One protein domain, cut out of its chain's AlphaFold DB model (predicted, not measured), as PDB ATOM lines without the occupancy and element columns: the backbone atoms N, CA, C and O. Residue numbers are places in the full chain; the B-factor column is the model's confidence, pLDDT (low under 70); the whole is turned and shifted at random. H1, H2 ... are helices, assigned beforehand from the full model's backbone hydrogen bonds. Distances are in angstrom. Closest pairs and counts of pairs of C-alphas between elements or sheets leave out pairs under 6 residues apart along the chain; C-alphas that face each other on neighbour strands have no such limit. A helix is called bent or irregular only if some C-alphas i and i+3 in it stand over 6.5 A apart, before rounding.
ATOM      1  N   ASN A  63     -25.849 -76.459 -74.905       82.38
ATOM      2  CA  ASN A  63     -24.556 -75.777 -74.985       82.38
ATOM      3  C   ASN A  63     -23.981 -75.515 -73.593       82.38
ATOM      4  O   ASN A  63     -22.792 -75.720 -73.383       82.38
ATOM      5  N   LYS A  64     -24.802 -75.111 -72.617       86.12
ATOM      6  CA  LYS A  64     -24.361 -74.907 -71.231       86.12
ATOM      7  C   LYS A  64     -23.823 -76.204 -70.621       86.12
ATOM      8  O   LYS A  64     -22.739 -76.178 -70.048       86.12
ATOM      9  N   ALA A  65     -24.521 -77.325 -70.797       83.12
ATOM     10  CA  ALA A  65     -24.072 -78.638 -70.336       83.12
ATOM     11  C   ALA A  65     -22.792 -79.098 -71.058       83.12
ATOM     12  O   ALA A  65     -21.870 -79.595 -70.415       83.12
ATOM     13  N   TYR A  66     -22.693 -78.865 -72.369       83.94
ATOM     14  CA  TYR A  66     -21.481 -79.105 -73.156       83.94
ATOM     15  C   TYR A  66     -20.294 -78.283 -72.625       83.94
ATOM     16  O   TYR A  66     -19.239 -78.835 -72.325       83.94
ATOM     17  N   TYR A  67     -20.466 -76.975 -72.417       79.31
ATOM     18  CA  TYR A  67     -19.412 -76.113 -71.875       79.31
ATOM     19  C   TYR A  67     -19.023 -76.483 -70.447       79.31
ATOM     20  O   TYR A  67     -17.855 -76.346 -70.104       79.31
ATOM     21  N   GLN A  68     -19.959 -76.954 -69.622       82.19
ATOM     22  CA  GLN A  68     -19.658 -77.435 -68.274       82.19
ATOM     23  C   GLN A  68     -18.843 -78.734 -68.309       82.19
ATOM     24  O   GLN A  68     -17.816 -78.804 -67.638       82.19
ATOM     25  N   LYS A  69     -19.228 -79.709 -69.146       82.00
ATOM     26  CA  LYS A  69     -18.489 -80.973 -69.328       82.00
ATOM     27  C   LYS A  69     -17.104 -80.775 -69.949       82.00
ATOM     28  O   LYS A  69     -16.163 -81.467 -69.583       82.00
ATOM     29  N   HIS A  70     -16.959 -79.816 -70.860       80.56
ATOM     30  CA  HIS A  70     -15.701 -79.547 -71.567       80.56
ATOM     31  C   HIS A  70     -14.925 -78.340 -71.012       80.56
ATOM     32  O   HIS A  70     -13.950 -77.901 -71.625       80.56
ATOM     33  N   ARG A  71     -15.321 -77.798 -69.850       79.69
ATOM     34  CA  ARG A  71     -14.709 -76.607 -69.230       79.69
ATOM     35  C   ARG A  71     -13.217 -76.793 -68.986       79.69
ATOM     36  O   ARG A  71     -12.422 -75.919 -69.322       79.69
ATOM     37  N   GLU A  72     -12.849 -77.932 -68.412       71.94
ATOM     38  CA  GLU A  72     -11.463 -78.243 -68.058       71.94
ATOM     39  C   GLU A  72     -10.601 -78.445 -69.308       71.94
ATOM     40  O   GLU A  72      -9.516 -77.876 -69.396       71.94
ATOM     41  N   ALA A  73     -11.129 -79.112 -70.339       74.31
ATOM     42  CA  ALA A  73     -10.460 -79.261 -71.634       74.31
ATOM     43  C   ALA A  73     -10.256 -77.914 -72.362       74.31
ATOM     44  O   ALA A  73      -9.208 -77.675 -72.966       74.31
ATOM     45  N   LEU A  74     -11.230 -76.999 -72.284       71.12
ATOM     46  CA  LEU A  74     -11.121 -75.648 -72.849       71.12
ATOM     47  C   LEU A  74     -10.081 -74.791 -72.113       71.12
ATOM     48  O   LEU A  74      -9.332 -74.055 -72.761       71.12
ATOM     49  N   LEU A  75     -10.002 -74.905 -70.783       72.81
ATOM     50  CA  LEU A  75      -8.995 -74.219 -69.967       72.81
ATOM     51  C   LEU A  75      -7.586 -74.776 -70.204       72.81
ATOM     52  O   LEU A  75      -6.639 -73.993 -70.285       72.81
ATOM     53  N   LEU A  76      -7.445 -76.095 -70.377       65.62
ATOM     54  CA  LEU A  76      -6.171 -76.729 -70.727       65.62
ATOM     55  C   LEU A  76      -5.686 -76.248 -72.106       65.62
ATOM     56  O   LEU A  76      -4.550 -75.805 -72.248       65.62
ATOM     57  N   ARG A  77      -6.587 -76.193 -73.098       61.22
ATOM     58  CA  ARG A  77      -6.301 -75.684 -74.452       61.22
ATOM     59  C   ARG A  77      -5.918 -74.196 -74.483       61.22
ATOM     60  O   ARG A  77      -5.162 -73.791 -75.365       61.22
ATOM     61  N   GLN A  78      -6.447 -73.377 -73.569       62.59
ATOM     62  CA  GLN A  78      -6.085 -71.956 -73.439       62.59
ATOM     63  C   GLN A  78      -4.724 -71.733 -72.772       62.59
ATOM     64  O   GLN A  78      -4.112 -70.686 -72.990       62.59
ATOM     65  N   LYS A  79      -4.258 -72.687 -71.959       62.47
ATOM     66  CA  LYS A  79      -3.017 -72.564 -71.189       62.47
ATOM     67  C   LYS A  79      -1.763 -73.017 -71.928       62.47
ATOM     68  O   LYS A  79      -0.694 -72.770 -71.392       62.47
ATOM     69  N   ASP A  80      -1.860 -73.590 -73.131       67.12
ATOM     70  CA  ASP A  80      -0.697 -73.966 -73.951       67.12
ATOM     71  C   ASP A  80       0.177 -72.732 -74.284       67.12
ATOM     72  O   ASP A  80      -0.168 -71.958 -75.192       67.12
ATOM     73  N   PRO A  81       1.334 -72.529 -73.619       64.81
ATOM     74  CA  PRO A  81       2.177 -71.357 -73.856       64.81
ATOM     75  C   PRO A  81       2.779 -71.387 -75.266       64.81
ATOM     76  O   PRO A  81       2.911 -70.340 -75.901       64.81
ATOM     77  N   SER A  82       3.000 -72.590 -75.806       71.56
ATOM     78  CA  SER A  82       3.428 -72.835 -77.186       71.56
ATOM     79  C   SER A  82       2.503 -72.171 -78.221       71.56
ATOM     80  O   SER A  82       2.981 -71.521 -79.148       71.56
ATOM     81  N   LYS A  83       1.173 -72.202 -78.029       74.69
ATOM     82  CA  LYS A  83       0.220 -71.561 -78.958       74.69
ATOM     83  C   LYS A  83       0.249 -70.032 -78.869       74.69
ATOM     84  O   LYS A  83       0.092 -69.356 -79.885       74.69
ATOM     85  N   LYS A  84       0.458 -69.467 -77.674       77.25
ATOM     86  CA  LYS A  84       0.554 -68.009 -77.457       77.25
ATOM     87  C   LYS A  84       1.853 -67.441 -78.027       77.25
ATOM     88  O   LYS A  84       1.841 -66.370 -78.636       77.25
ATOM     89  N   GLU A  85       2.960 -68.157 -77.862       79.81
ATOM     90  CA  GLU A  85       4.238 -67.784 -78.464       79.81
ATOM     91  C   GLU A  85       4.226 -67.947 -79.981       79.81
ATOM     92  O   GLU A  85       4.640 -67.016 -80.671       79.81
ATOM     93  N   ALA A  86       3.638 -69.029 -80.504       79.94
ATOM     94  CA  ALA A  86       3.412 -69.198 -81.939       79.94
ATOM     95  C   ALA A  86       2.592 -68.035 -82.525       79.94
ATOM     96  O   ALA A  86       2.952 -67.483 -83.559       79.94
ATOM     97  N   GLN A  87       1.546 -67.569 -81.830       82.56
ATOM     98  CA  GLN A  87       0.795 -66.375 -82.243       82.56
ATOM     99  C   GLN A  87       1.621 -65.080 -82.173       82.56
ATOM    100  O   GLN A  87       1.467 -64.213 -83.033       82.56
ATOM    101  N   ARG A  88       2.479 -64.901 -81.158       84.31
ATOM    102  CA  ARG A  88       3.364 -63.725 -81.047       84.31
ATOM    103  C   ARG A  88       4.383 -63.700 -82.184       84.31
ATOM    104  O   ARG A  88       4.554 -62.646 -82.792       84.31
ATOM    105  N   LEU A  89       5.021 -64.835 -82.464       86.06
ATOM    106  CA  LEU A  89       5.980 -64.988 -83.555       86.06
ATOM    107  C   LEU A  89       5.295 -64.781 -84.904       86.06
ATOM    108  O   LEU A  89       5.732 -63.920 -85.655       86.06
ATOM    109  N   ALA A  90       4.135 -65.402 -85.136       85.44
ATOM    110  CA  ALA A  90       3.337 -65.164 -86.340       85.44
ATOM    111  C   ALA A  90       2.963 -63.679 -86.512       85.44
ATOM    112  O   ALA A  90       3.012 -63.147 -87.617       85.44
ATOM    113  N   ARG A  91       2.642 -62.952 -85.427       87.56
ATOM    114  CA  ARG A  91       2.408 -61.493 -85.477       87.56
ATOM    115  C   ARG A  91       3.680 -60.696 -85.767       87.56
ATOM    116  O   ARG A  91       3.592 -59.676 -86.445       87.56
ATOM    117  N   GLN A  92       4.832 -61.094 -85.227       87.81
ATOM    118  CA  GLN A  92       6.115 -60.440 -85.503       87.81
ATOM    119  C   GLN A  92       6.547 -60.668 -86.951       87.81
ATOM    120  O   GLN A  92       6.898 -59.706 -87.628       87.81
ATOM    121  N   GLU A  93       6.445 -61.899 -87.444       88.25
ATOM    122  CA  GLU A  93       6.702 -62.258 -88.838       88.25
ATOM    123  C   GLU A  93       5.736 -61.540 -89.776       88.25
ATOM    124  O   GLU A  93       6.172 -60.931 -90.748       88.25
ATOM    125  N   TRP A  94       4.446 -61.484 -89.433       93.00
ATOM    126  CA  TRP A  94       3.474 -60.694 -90.182       93.00
ATOM    127  C   TRP A  94       3.850 -59.209 -90.202       93.00
ATOM    128  O   TRP A  94       3.871 -58.613 -91.273       93.00
ATOM    129  N   ARG A  95       4.220 -58.599 -89.065       88.44
ATOM    130  CA  ARG A  95       4.674 -57.192 -89.017       88.44
ATOM    131  C   ARG A  95       5.958 -56.965 -89.803       88.44
ATOM    132  O   ARG A  95       6.098 -55.901 -90.389       88.44
ATOM    133  N   ARG A  96       6.883 -57.928 -89.807       86.00
ATOM    134  CA  ARG A  96       8.132 -57.862 -90.574       86.00
ATOM    135  C   ARG A  96       7.835 -57.907 -92.069       86.00
ATOM    136  O   ARG A  96       8.275 -57.019 -92.788       86.00
ATOM    137  N   ASN A  97       7.021 -58.869 -92.500       90.31
ATOM    138  CA  ASN A  97       6.641 -59.052 -93.900       90.31
ATOM    139  C   ASN A  97       5.710 -57.929 -94.401       90.31
ATOM    140  O   ASN A  97       5.723 -57.603 -95.578       90.31
ATOM    141  N   ASN A  98       4.943 -57.288 -93.512       90.31
ATOM    142  CA  ASN A  98       4.065 -56.153 -93.830       90.31
ATOM    143  C   ASN A  98       4.661 -54.795 -93.423       90.31
ATOM    144  O   ASN A  98       3.951 -53.789 -93.437       90.31
ATOM    145  N   LYS A  99       5.942 -54.733 -93.039       91.94
ATOM    146  CA  LYS A  99       6.580 -53.514 -92.513       91.94
ATOM    147  C   LYS A  99       6.491 -52.368 -93.512       91.94
ATOM    148  O   LYS A  99       6.138 -51.254 -93.146       91.94
ATOM    149  N   GLU A 100       6.780 -52.657 -94.773       90.56
ATOM    150  CA  GLU A 100       6.755 -51.666 -95.847       90.56
ATOM    151  C   GLU A 100       5.334 -51.178 -96.128       90.56
ATOM    152  O   GLU A 100       5.109 -49.976 -96.203       90.56
ATOM    153  N   ALA A 101       4.353 -52.085 -96.162       88.94
ATOM    154  CA  ALA A 101       2.946 -51.732 -96.342       88.94
ATOM    155  C   ALA A 101       2.392 -50.891 -95.176       88.94
ATOM    156  O   ALA A 101       1.624 -49.953 -95.390       88.94
ATOM    157  N   LEU A 102       2.789 -51.196 -93.935       88.44
ATOM    158  CA  LEU A 102       2.432 -50.405 -92.753       88.44
ATOM    159  C   LEU A 102       3.095 -49.025 -92.784       88.44
ATOM    160  O   LEU A 102       2.415 -48.028 -92.554       88.44
ATOM    161  N   ASN A 103       4.381 -48.960 -93.131       91.69
ATOM    162  CA  ASN A 103       5.101 -47.698 -93.275       91.69
ATOM    163  C   ASN A 103       4.504 -46.841 -94.394       91.69
ATOM    164  O   ASN A 103       4.359 -45.641 -94.212       91.69
ATOM    165  N   ALA A 104       4.120 -47.429 -95.527       90.12
ATOM    166  CA  ALA A 104       3.483 -46.708 -96.625       90.12
ATOM    167  C   ALA A 104       2.145 -46.092 -96.187       90.12
ATOM    168  O   ALA A 104       1.916 -44.902 -96.397       90.12
ATOM    169  N   LYS A 105       1.299 -46.866 -95.492       92.25
ATOM    170  CA  LYS A 105       0.052 -46.356 -94.893       92.25
ATOM    171  C   LYS A 105       0.316 -45.241 -93.883       92.25
ATOM    172  O   LYS A 105      -0.400 -44.244 -93.864       92.25
ATOM    173  N   GLU A 106       1.346 -45.391 -93.057       91.50
ATOM    174  CA  GLU A 106       1.730 -44.376 -92.083       91.50
ATOM    175  C   GLU A 106       2.259 -43.100 -92.751       91.50
ATOM    176  O   GLU A 106       1.918 -42.007 -92.312       91.50
ATOM    177  N   GLN A 107       3.048 -43.208 -93.821       90.00
ATOM    178  CA  GLN A 107       3.559 -42.058 -94.571       90.00
ATOM    179  C   GLN A 107       2.427 -41.263 -95.220       90.00
ATOM    180  O   GLN A 107       2.404 -40.042 -95.085       90.00
ATOM    181  N   VAL A 108       1.465 -41.947 -95.850       89.62
ATOM    182  CA  VAL A 108       0.257 -41.315 -96.409       89.62
ATOM    183  C   VAL A 108      -0.534 -40.611 -95.308       89.62
ATOM    184  O   VAL A 108      -0.845 -39.430 -95.416       89.62
ATOM    185  N   TRP A 109      -0.766 -41.284 -94.179       93.94
ATOM    186  CA  TRP A 109      -1.455 -40.656 -93.054       93.94
ATOM    187  C   TRP A 109      -0.695 -39.433 -92.516       93.94
ATOM    188  O   TRP A 109      -1.306 -38.401 -92.239       93.94
ATOM    189  N   ARG A 110       0.636 -39.518 -92.379       89.50
ATOM    190  CA  ARG A 110       1.492 -38.423 -91.897       89.50
ATOM    191  C   ARG A 110       1.495 -37.239 -92.855       89.50
ATOM    192  O   ARG A 110       1.467 -36.116 -92.362       89.50
ATOM    193  N   SER A 111       1.529 -37.456 -94.171       87.50
ATOM    194  CA  SER A 111       1.507 -36.370 -95.159       87.50
ATOM    195  C   SER A 111       0.144 -35.675 -95.191       87.50
ATOM    196  O   SER A 111       0.090 -34.449 -95.091       87.50
ATOM    197  N   GLU A 112      -0.951 -36.438 -95.196       92.62
ATOM    198  CA  GLU A 112      -2.324 -35.915 -95.159       92.62
ATOM    199  C   GLU A 112      -2.630 -35.167 -93.853       92.62
ATOM    200  O   GLU A 112      -3.338 -34.160 -93.842       92.62
ATOM    201  N   ASN A 113      -2.068 -35.620 -92.728       91.12
ATOM    202  CA  ASN A 113      -2.316 -35.034 -91.410       91.12
ATOM    203  C   ASN A 113      -1.209 -34.085 -90.932       91.12
ATOM    204  O   ASN A 113      -1.316 -33.552 -89.823       91.12
TER     205      ASN A 113
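Overview. This is residues 63 to 113 of the 331 residues of an uncharacterized protein of Aureobasidium namibiae CBS 147.97 (UniProt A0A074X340). The model is a wide, shallow bow of four helices strung end to end, with the long helix H3 along its base, H2 and then H1 rising at one end and H4 rising at the other. It has no core: the helices are joined at their ends by single residues and do not fold back on one another. The printed part has 51 residues, with four named helices in the order H1, H2, H3, H4 and no named strand; its class is all helix. It is extended, with a radius of gyration of the C-alphas of 19.4 A, and the C-alphas span 55 by 24 by 11 A along their three main axes.

Arrangement. The longest helix is H3, residues 81 to 97, which touches no helix. After it comes H4, residues 99 to 113, joined to it by a tight link of one residue, Asn 98. H3 and H4 are near each other, with 5 pairs of C-alphas within 10 A, and they meet only through their link. Before H3 comes H2, residues 71 to 79, with a tight link of one residue, Asp 80; these two meet only through their link. H1, residues 63 to 69, and H2 also meet only through their link, the tight one at His 70. H1 is apart from H3 and from H4, and H2 is apart from H4. In H1, H2, H3 and H4, every backbone O i to N i+4 pair is within hydrogen-bond range.

Along the chain. H3 begins with C-alpha 81 at (2.177, -71.357, -73.856), ends with C-alpha 97 at (6.641, -59.052, -93.900), and is 23.9 A long from first to last C-alpha. H4 runs 20.5 A from Lys 99 to Asn 113, where C-alpha 113 is at (-2.316, -35.034, -91.410). H2 runs 12.5 A from Arg 71 to Lys 79. H1 runs 9.8 A from Asn 63, with its C-alpha at (-24.556, -75.777, -74.985), to Lys 69. No helix is bent or irregular.

Size, cuts and confidence. The two C-alphas farthest apart are those of Ala 65 and Ser 111, at 55.3 A, and the first and last printed C-alphas, those of Asn 63 and Asn 113, are 49.2 A apart. Residues 63 to 113 stand free: no C-alpha has another within 10 A that is 8 or more residues away along the chain. The printed part has no cut, and none of its three links is long. The mean pLDDT of the printed part is 82.5; residues 76 to 81, of which 76 to 79 belong to H2 and 81 belongs to H3, are under 70. The mean pLDDT is 69 for H2 and 91 for H4.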